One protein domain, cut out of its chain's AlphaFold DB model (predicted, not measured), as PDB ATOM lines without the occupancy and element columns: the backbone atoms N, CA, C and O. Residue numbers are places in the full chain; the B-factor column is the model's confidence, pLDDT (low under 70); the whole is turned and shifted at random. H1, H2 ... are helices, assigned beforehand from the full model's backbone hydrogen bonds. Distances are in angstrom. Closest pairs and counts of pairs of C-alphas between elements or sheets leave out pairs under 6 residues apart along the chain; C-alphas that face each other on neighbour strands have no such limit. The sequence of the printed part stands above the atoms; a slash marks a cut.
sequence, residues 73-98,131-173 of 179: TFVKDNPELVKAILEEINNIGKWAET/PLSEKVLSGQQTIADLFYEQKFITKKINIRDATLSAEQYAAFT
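What this domain is: This is residues 73 to 98 and 131 to 173 of the 179 residues of the protein "SsuA, sulfonate transport system substrate-binding protein" of Nostoc sphaeroides CCNUC1 (UniProt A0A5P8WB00). Picture a loose, open frame of two long helices, H2 and H3, that run crosswise to each other without meeting; after H3 the chain folds back through short H4, which packs on H3, and reaches H5, which packs on the first part of H2. Short H1 sits near that same end of H2, while residues 88 to 98, the rest of H2, stick out free. The printed part has 69 residues with five named helices, in the order H1, H2, H3, H4, H5, and no named strand; its class is all helix. The whole is loose, with a radius of gyration of the C-alphas of 15.4 A, and only just flat, with spans of 39 by 33 by 18 A.

Where its parts are: Find C-alpha 73 at (112.779, 121.320, 84.915), where H1 begins; it holds residues 73 to 77. After one residue, H2 takes residues 79 to 98 and runs 28.8 A from first to last C-alpha, ending at C-alpha 98 at (88.434, 103.617, 102.833). Beyond the cut, look for H3 at residues 134 to 149, 22.1 A long from first to last C-alpha. H4 is residues 159 to 162. H5 is residues 166 to 172, 10.4 A long, and ends at C-alpha 172 at (106.981, 109.066, 86.584).

How they stand to each other: Start at H1, which is close to H2 but not clearly touching; their closest C-alphas, of Val 75 and Val 82, are 6.4 A apart. H1 is also close to H5 but not clearly touching, with the closest C-alphas, of Lys 76 and Gln 168, 7.2 A apart. H2 touches H5 with residues 79 to 86 alone, and their closest C-alphas, of Lys 83 and Phe 172, are 4.2 A apart. The lines of H2 and H5 stand about perpendicular, only just, at 72 degrees. H2 and H3 are apart. H3 touches H4 with residues 137 to 144 alone; the closest C-alphas, of Gln 141 and Ile 159, are 5.7 A apart. H4 and H5 are apart, and so are H3 and H5. In H1, H2 and H3 every O i to N i+4 pair is within hydrogen-bond range; in H5 2 of 3 are, and H4 is too short for such a pair.

The domain as a whole: The two C-alphas farthest apart in the domain are those of Thr 98 and Thr 154, at 42.3 A. Look for the cut after Thr 98: residues 99 to 130 are not printed, and C-alpha 98 and C-alpha 131 are 20.6 A apart across it. Of the links that are printed whole, H1 to H2 and H4 to H5 are tight and H3 to H4 is short. The mean pLDDT of the printed part of this model is 94.0, and no printed residue is under 70.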
ATOM      1  N   THR A  73     111.392 121.722  84.643       97.25
ATOM      2  CA  THR A  73     112.779 121.320  84.915       97.25
ATOM      3  C   THR A  73     112.841 120.278  86.024       97.25
ATOM      4  O   THR A  73     113.379 119.201  85.810       97.25
ATOM      5  N   PHE A  74     112.190 120.529  87.164       97.62
ATOM      6  CA  PHE A  74     112.210 119.591  88.287       97.62
ATOM      7  C   PHE A  74     111.658 118.217  87.904       97.62
ATOM      8  O   PHE A  74     112.280 117.204  88.212       97.62
ATOM      9  N   VAL A  75     110.522 118.183  87.198       97.19
ATOM     10  CA  VAL A  75     109.884 116.917  86.812       97.19
ATOM     11  C   VAL A  75     110.733 116.131  85.815       97.19
ATOM     12  O   VAL A  75     110.806 114.910  85.910       97.19
ATOM     13  N   LYS A  76     111.397 116.817  84.879       95.88
ATOM     14  CA  LYS A  76     112.279 116.169  83.901       95.88
ATOM     15  C   LYS A  76     113.573 115.650  84.519       95.88
ATOM     16  O   LYS A  76     114.029 114.585  84.118       95.88
ATOM     17  N   ASP A  77     114.149 116.399  85.451       97.50
ATOM     18  CA  ASP A  77     115.457 116.078  86.025       97.50
ATOM     19  C   ASP A  77     115.348 115.048  87.163       97.50
ATOM     20  O   ASP A  77     116.335 114.408  87.508       97.50
ATOM     21  N   ASN A  78     114.150 114.861  87.736       97.75
ATOM     22  CA  ASN A  78     113.923 113.995  88.898       97.75
ATOM     23  C   ASN A  78     112.726 113.029  88.712       97.75
ATOM     24  O   ASN A  78     111.861 112.969  89.590       97.75
ATOM     25  N   PRO A  79     112.630 112.267  87.603       96.38
ATOM     26  CA  PRO A  79     111.448 111.453  87.304       96.38
ATOM     27  C   PRO A  79     111.169 110.390  88.377       96.38
ATOM     28  O   PRO A  79     110.025 110.242  88.795       96.38
ATOM     29  N   GLU A  80     112.202 109.723  88.899       96.81
ATOM     30  CA  GLU A  80     112.044 108.709  89.956       96.81
ATOM     31  C   GLU A  80     111.548 109.310  91.279       96.81
ATOM     32  O   GLU A  80     110.695 108.732  91.951       96.81
ATOM     33  N   LEU A  81     112.022 110.508  91.642       97.69
ATOM     34  CA  LEU A  81     111.542 111.200  92.842       97.69
ATOM     35  C   LEU A  81     110.082 111.631  92.679       97.69
ATOM     36  O   LEU A  81     109.276 111.452  93.590       97.69
ATOM     37  N   VAL A  82     109.725 112.182  91.515       97.44
ATOM     38  CA  VAL A  82     108.334 112.541  91.214       97.44
ATOM     39  C   VAL A  82     107.441 111.308  91.264       97.44
ATOM     40  O   VAL A  82     106.351 111.377  91.831       97.44
ATOM     41  N   LYS A  83     107.910 110.177  90.736       96.25
ATOM     42  CA  LYS A  83     107.192 108.907  90.800       96.25
ATOM     43  C   LYS A  83     106.918 108.482  92.236       96.25
ATOM     44  O   LYS A  83     105.761 108.253  92.567       96.25
ATOM     45  N   ALA A  84     107.942 108.464  93.089       97.38
ATOM     46  CA  ALA A  84     107.797 108.095  94.496       97.38
ATOM     47  C   ALA A  84     106.790 109.001  95.231       97.38
ATOM     48  O   ALA A  84     105.955 108.519  95.994       97.38
ATOM     49  N   ILE A  85     106.812 110.311  94.954       97.50
ATOM     50  CA  ILE A  85     105.840 111.265  95.511       97.50
ATOM     51  C   ILE A  85     104.415 110.932  95.050       97.50
ATOM     52  O   ILE A  85     103.489 110.918  95.860       97.50
ATOM     53  N   LEU A  86     104.216 110.671  93.755       96.50
ATOM     54  CA  LEU A  86     102.896 110.353  93.208       96.50
ATOM     55  C   LEU A  86     102.379 108.991  93.690       96.50
ATOM     56  O   LEU A  86     101.186 108.865  93.962       96.50
ATOM     57  N   GLU A  87     103.251 107.994  93.824       96.44
ATOM     58  CA  GLU A  87     102.917 106.692  94.409       96.44
ATOM     59  C   GLU A  87     102.427 106.859  95.848       96.44
ATOM     60  O   GLU A  87     101.353 106.359  96.188       96.44
ATOM     61  N   GLU A  88     103.138 107.639  96.666       97.31
ATOM     62  CA  GLU A  88     102.736 107.875  98.052       97.31
ATOM     63  C   GLU A  88     101.436 108.680  98.155       97.31
ATOM     64  O   GLU A  88     100.538 108.318  98.914       97.31
ATOM     65  N   ILE A  89     101.259 109.709  97.320       96.38
ATOM     66  CA  ILE A  89      99.983 110.430  97.221       96.38
ATOM     67  C   ILE A  89      98.843 109.467  96.873       96.38
ATOM     68  O   ILE A  89      97.760 109.559  97.456       96.38
ATOM     69  N   ASN A  90      99.062 108.541  95.935       95.88
ATOM     70  CA  ASN A  90      98.039 107.575  95.554       95.88
ATOM     71  C   ASN A  90      97.743 106.584  96.689       95.88
ATOM     72  O   ASN A  90      96.579 106.267  96.925       95.88
ATOM     73  N   ASN A  91      98.763 106.127  97.418       96.62
ATOM     74  CA  ASN A  91      98.612 105.224  98.560       96.62
ATOM     75  C   ASN A  91      97.824 105.874  99.702       96.62
ATOM     76  O   ASN A  91      96.832 105.301 100.161       96.62
ATOM     77  N   ILE A  92      98.192 107.100 100.088       96.81
ATOM     78  CA  ILE A  92      97.433 107.902 101.058       96.81
ATOM     79  C   ILE A  92      96.008 108.120 100.546       96.81
ATOM     80  O   ILE A  92      95.050 108.018 101.310       96.81
ATOM     81  N   GLY A  93      95.842 108.369  99.245       95.75
ATOM     82  CA  GLY A  93      94.533 108.543  98.633       95.75
ATOM     83  C   GLY A  93      93.644 107.303  98.732       95.75
ATOM     84  O   GLY A  93      92.475 107.419  99.096       95.75
ATOM     85  N   LYS A  94      94.187 106.106  98.480       96.38
ATOM     86  CA  LYS A  94      93.459 104.840  98.666       96.38
ATOM     87  C   LYS A  94      93.045 104.645 100.117       96.38
ATOM     88  O   LYS A  94      91.892 104.308 100.371       96.38
ATOM     89  N   TRP A  95      93.964 104.890 101.054       97.81
ATOM     90  CA  TRP A  95      93.655 104.833 102.480       97.81
ATOM     91  C   TRP A  95      92.533 105.817 102.835       97.81
ATOM     92  O   TRP A  95      91.557 105.421 103.464       97.81
ATOM     93  N   ALA A  96      92.607 107.066 102.376       97.69
ATOM     94  CA  ALA A  96      91.606 108.087 102.668       97.69
ATOM     95  C   ALA A  96      90.209 107.726 102.131       97.69
ATOM     96  O   ALA A  96      89.203 108.013 102.779       97.69
ATOM     97  N   GLU A  97      90.131 107.066 100.971       96.19
ATOM     98  CA  GLU A  97      88.857 106.606 100.399       96.19
ATOM     99  C   GLU A  97      88.196 105.482 101.216       96.19
ATOM    100  O   GLU A  97      86.968 105.377 101.203       96.19
ATOM    101  N   THR A  98      88.966 104.677 101.957       97.62
ATOM    102  CA  THR A  98      88.434 103.617 102.833       97.62
ATOM    103  C   THR A  98      88.330 104.018 104.305       97.62
ATOM    104  O   THR A  98      87.683 103.311 105.071       97.62
ATOM    105  N   PRO A 131      94.841 109.305  85.661       86.62
ATOM    106  CA  PRO A 131      95.665 109.689  84.527       86.62
ATOM    107  C   PRO A 131      95.242 111.045  83.951       86.62
ATOM    108  O   PRO A 131      94.056 111.399  83.906       86.62
ATOM    109  N   LEU A 132      96.225 111.791  83.445       88.94
ATOM    110  CA  LEU A 132      95.995 113.001  82.659       88.94
ATOM    111  C   LEU A 132      95.611 112.617  81.222       88.94
ATOM    112  O   LEU A 132      96.408 112.719  80.297       88.94
ATOM    113  N   SER A 133      94.389 112.117  81.047       88.38
ATOM    114  CA  SER A 133      93.890 111.675  79.740       88.38
ATOM    115  C   SER A 133      93.529 112.842  78.815       88.38
ATOM    116  O   SER A 133      93.260 113.960  79.265       88.38
ATOM    117  N   GLU A 134      93.398 112.568  77.514       89.50
ATOM    118  CA  GLU A 134      92.930 113.555  76.527       89.50
ATOM    119  C   GLU A 134      91.565 114.158  76.878       89.50
ATOM    120  O   GLU A 134      91.307 115.335  76.611       89.50
ATOM    121  N   LYS A 135      90.690 113.384  77.534       88.94
ATOM    122  CA  LYS A 135      89.400 113.878  78.032       88.94
ATOM    123  C   LYS A 135      89.590 114.933  79.122       88.94
ATOM    124  O   LYS A 135      88.878 115.938  79.123       88.94
ATOM    125  N   VAL A 136      90.535 114.720  80.040       90.19
ATOM    126  CA  VAL A 136      90.865 115.691  81.094       90.19
ATOM    127  C   VAL A 136      91.480 116.947  80.475       90.19
ATOM    128  O   VAL A 136      91.005 118.047  80.756       90.19
ATOM    129  N   LEU A 137      92.456 116.794  79.575       91.75
ATOM    130  CA  LEU A 137      93.117 117.914  78.893       91.75
ATOM    131  C   LEU A 137      92.137 118.760  78.075       91.75
ATOM    132  O   LEU A 137      92.119 119.984  78.190       91.75
ATOM    133  N   SER A 138      91.267 118.118  77.296       92.06
ATOM    134  CA  SER A 138      90.259 118.813  76.487       92.06
ATOM    135  C   SER A 138      89.193 119.489  77.356       92.06
ATOM    136  O   SER A 138      88.746 120.600  77.059       92.06
ATOM    137  N   GLY A 139      88.821 118.864  78.478       90.69
ATOM    138  CA  GLY A 139      87.945 119.478  79.473       90.69
ATOM    139  C   GLY A 139      88.563 120.726  80.108       90.69
ATOM    140  O   GLY A 139      87.882 121.745  80.228       90.69
ATOM    141  N   GLN A 140      89.855 120.685  80.444       92.88
ATOM    142  CA  GLN A 140      90.579 121.841  80.973       92.88
ATOM    143  C   GLN A 140      90.737 122.950  79.929       92.88
ATOM    144  O   GLN A 140      90.572 124.121  80.267       92.88
ATOM    145  N   GLN A 141      90.981 122.600  78.661       94.69
ATOM    146  CA  GLN A 141      91.027 123.573  77.566       94.69
ATOM    147  C   GLN A 141      89.687 124.298  77.423       94.69
ATOM    148  O   GLN A 141      89.657 125.520  77.362       94.69
ATOM    149  N   THR A 142      88.573 123.562  77.502       91.75
ATOM    150  CA  THR A 142      87.221 124.149  77.482       91.75
ATOM    151  C   THR A 142      87.018 125.156  78.622       91.75
ATOM    152  O   THR A 142      86.330 126.160  78.458       91.75
ATOM    153  N   ILE A 143      87.597 124.896  79.799       90.62
ATOM    154  CA  ILE A 143      87.548 125.830  80.932       90.62
ATOM    155  C   ILE A 143      88.410 127.067  80.647       90.62
ATOM    156  O   ILE A 143      87.942 128.180  80.880       90.62
ATOM    157  N   ALA A 144      89.627 126.893  80.127       93.56
ATOM    158  CA  ALA A 144      90.512 128.003  79.770       93.56
ATOM    159  C   ALA A 144      89.888 128.918  78.703       93.56
ATOM    160  O   ALA A 144      89.894 130.139  78.863       93.56
ATOM    161  N   ASP A 145      89.280 128.335  77.668       94.12
ATOM    162  CA  ASP A 145      88.581 129.072  76.613       94.12
ATOM    163  C   ASP A 145      87.391 129.853  77.185       94.12
ATOM    164  O   ASP A 145      87.264 131.050  76.931       94.12
ATOM    165  N   LEU A 146      86.582 129.227  78.051       89.50
ATOM    166  CA  LEU A 146      85.476 129.908  78.729       89.50
ATOM    167  C   LEU A 146      85.969 131.085  79.583       89.50
ATOM    168  O   LEU A 146      85.341 132.138  79.603       89.50
ATOM    169  N   PHE A 147      87.086 130.937  80.296       91.38
ATOM    170  CA  PHE A 147      87.645 132.026  81.102       91.38
ATOM    171  C   PHE A 147      88.122 133.191  80.230       91.38
ATOM    172  O   PHE A 147      87.955 134.348  80.620       91.38
ATOM    173  N   TYR A 148      88.678 132.901  79.055       94.44
ATOM    174  CA  TYR A 148      89.093 133.918  78.094       94.44
ATOM    175  C   TYR A 148      87.889 134.636  77.465       94.44
ATOM    176  O   TYR A 148      87.838 135.864  77.467       94.44
ATOM    177  N   GLU A 149      86.876 133.892  77.006       91.06
ATOM    178  CA  GLU A 149      85.632 134.448  76.446       91.06
ATOM    179  C   GLU A 149      84.915 135.379  77.430       91.06
ATOM    180  O   GLU A 149      84.383 136.420  77.045       91.06
ATOM    181  N   GLN A 150      84.925 135.019  78.715       87.12
ATOM    182  CA  GLN A 150      84.312 135.800  79.793       87.12
ATOM    183  C   GLN A 150      85.247 136.877  80.364       87.12
ATOM    184  O   GLN A 150      84.885 137.551  81.324       87.12
ATOM    185  N   LYS A 151      86.435 137.059  79.772       90.38
ATOM    186  CA  LYS A 151      87.446 138.060  80.152       90.38
ATOM    187  C   LYS A 151      87.967 137.929  81.590       90.38
ATOM    188  O   LYS A 151      88.503 138.890  82.136       90.38
ATOM    189  N   PHE A 152      87.865 136.743  82.193       89.38
ATOM    190  CA  PHE A 152      88.523 136.440  83.470       89.38
ATOM    191  C   PHE A 152      90.040 136.305  83.316       89.38
ATOM    192  O   PHE A 152      90.783 136.538  84.266       89.38
ATOM    193  N   ILE A 153      90.502 135.947  82.117       94.19
ATOM    194  CA  ILE A 153      91.913 135.973  81.730       94.19
ATOM    195  C   ILE A 153      92.072 136.778  80.441       94.19
ATOM    196  O   ILE A 153      91.185 136.799  79.591       94.19
ATOM    197  N   THR A 154      93.219 137.436  80.288       95.44
ATOM    198  CA  THR A 154      93.489 138.342  79.159       95.44
ATOM    199  C   THR A 154      94.219 137.675  78.000       95.44
ATOM    200  O   THR A 154      94.267 138.229  76.905       95.44
ATOM    201  N   LYS A 155      94.799 136.492  78.220       97.12
ATOM    202  CA  LYS A 155      95.545 135.735  77.213       97.12
ATOM    203  C   LYS A 155      94.883 134.390  76.986       97.12
ATOM    204  O   LYS A 155      94.500 133.721  77.944       97.12
ATOM    205  N   LYS A 156      94.799 133.981  75.720       96.56
ATOM    206  CA  LYS A 156      94.415 132.616  75.371       96.56
ATOM    207  C   LYS A 156      95.521 131.663  75.821       96.56
ATOM    208  O   LYS A 156      96.698 131.931  75.595       96.56
ATOM    209  N   ILE A 157      95.132 130.570  76.465       96.94
ATOM    210  CA  ILE A 157      96.044 129.550  76.984       96.94
ATOM    211  C   ILE A 157      95.808 128.268  76.194       96.94
ATOM    212  O   ILE A 157      94.662 127.844  76.051       96.94
ATOM    213  N   ASN A 158      96.878 127.637  75.717       97.19
ATOM    214  CA  ASN A 158      96.839 126.250  75.273       97.19
ATOM    215  C   ASN A 158      97.299 125.359  76.430       97.19
ATOM    216  O   ASN A 158      98.456 125.404  76.841       97.19
ATOM    217  N   ILE A 159      96.395 124.542  76.969       95.31
ATOM    218  CA  ILE A 159      96.680 123.671  78.118       95.31
ATOM    219  C   ILE A 159      97.796 122.669  77.806       95.31
ATOM    220  O   ILE A 159      98.568 122.320  78.697       95.31
ATOM    221  N   ARG A 160      97.933 122.248  76.544       95.00
ATOM    222  CA  ARG A 160      98.976 121.300  76.125       95.00
ATOM    223  C   ARG A 160     100.383 121.903  76.180       95.00
ATOM    224  O   ARG A 160     101.350 121.168  76.333       95.00
ATOM    225  N   ASP A 161     100.519 123.228  76.186       95.56
ATOM    226  CA  ASP A 161     101.827 123.872  76.372       95.56
ATOM    227  C   ASP A 161     102.369 123.661  77.797       95.56
ATOM    228  O   ASP A 161     103.571 123.781  78.043       95.56
ATOM    229  N   ALA A 162     101.495 123.321  78.751       93.44
ATOM    230  CA  ALA A 162     101.855 123.011  80.131       93.44
ATOM    231  C   ALA A 162     102.122 121.511  80.370       93.44
ATOM    232  O   ALA A 162     102.515 121.141  81.475       93.44
ATOM    233  N   THR A 163     101.945 120.642  79.368       93.62
ATOM    234  CA  THR A 163     102.133 119.191  79.525       93.62
ATOM    235  C   THR A 163     103.538 118.743  79.122       93.62
ATOM    236  O   THR A 163     104.281 119.464  78.449       93.62
ATOM    237  N   LEU A 164     103.936 117.555  79.573       93.31
ATOM    238  CA  LEU A 164     105.137 116.840  79.122       93.31
ATOM    239  C   LEU A 164     104.799 115.867  77.979       93.31
ATOM    240  O   LEU A 164     103.625 115.692  77.644       93.31
ATOM    241  N   SER A 165     105.812 115.260  77.353       91.81
ATOM    242  CA  SER A 165     105.574 114.194  76.370       91.81
ATOM    243  C   SER A 165     105.007 112.938  77.045       91.81
ATOM    244  O   SER A 165     105.173 112.738  78.248       91.81
ATOM    245  N   ALA A 166     104.358 112.063  76.271       89.38
ATOM    246  CA  ALA A 166     103.836 110.796  76.790       89.38
ATOM    247  C   ALA A 166     104.941 109.920  77.409       89.38
ATOM    248  O   ALA A 166     104.738 109.329  78.464       89.38
ATOM    249  N   GLU A 167     106.125 109.895  76.792       90.25
ATOM    250  CA  GLU A 167     107.307 109.194  77.307       90.25
ATOM    251  C   GLU A 167     107.764 109.756  78.659       90.25
ATOM    252  O   GLU A 167     108.015 109.005  79.598       90.25
ATOM    253  N   GLN A 168     107.793 111.085  78.799       92.56
ATOM    254  CA  GLN A 168     108.143 111.732  80.063       92.56
ATOM    255  C   GLN A 168     107.120 111.423  81.152       92.56
ATOM    256  O   GLN A 168     107.515 111.103  82.265       92.56
ATOM    257  N   TYR A 169     105.820 111.464  80.842       92.44
ATOM    258  CA  TYR A 169     104.789 111.045  81.794       92.44
ATOM    259  C   TYR A 169     104.929 109.574  82.188       92.44
ATOM    260  O   TYR A 169     104.782 109.252  83.365       92.44
ATOM    261  N   ALA A 170     105.236 108.685  81.242       90.38
ATOM    262  CA  ALA A 170     105.435 107.266  81.522       90.38
ATOM    263  C   ALA A 170     106.595 107.010  82.500       90.38
ATOM    264  O   ALA A 170     106.512 106.073  83.291       90.38
ATOM    265  N   ALA A 171     107.628 107.860  82.500       92.94
ATOM    266  CA  ALA A 171     108.761 107.738  83.416       92.94
ATOM    267  C   ALA A 171     108.382 107.942  84.895       92.94
ATOM    268  O   ALA A 171     109.018 107.354  85.764       92.94
ATOM    269  N   PHE A 172     107.346 108.739  85.197       93.75
ATOM    270  CA  PHE A 172     106.981 109.066  86.584       93.75
ATOM    271  C   PHE A 172     105.534 108.754  86.979       93.75
ATOM    272  O   PHE A 172     105.148 108.986  88.123       93.75
ATOM    273  N   THR A 173     104.705 108.243  86.069       91.75
ATOM    274  CA  THR A 173     103.322 107.877  86.406       91.75
ATOM    275  C   THR A 173     103.315 106.551  87.185       91.75
ATOM    276  O   THR A 173     103.887 105.572  86.695       91.75
TER     277      THR A 173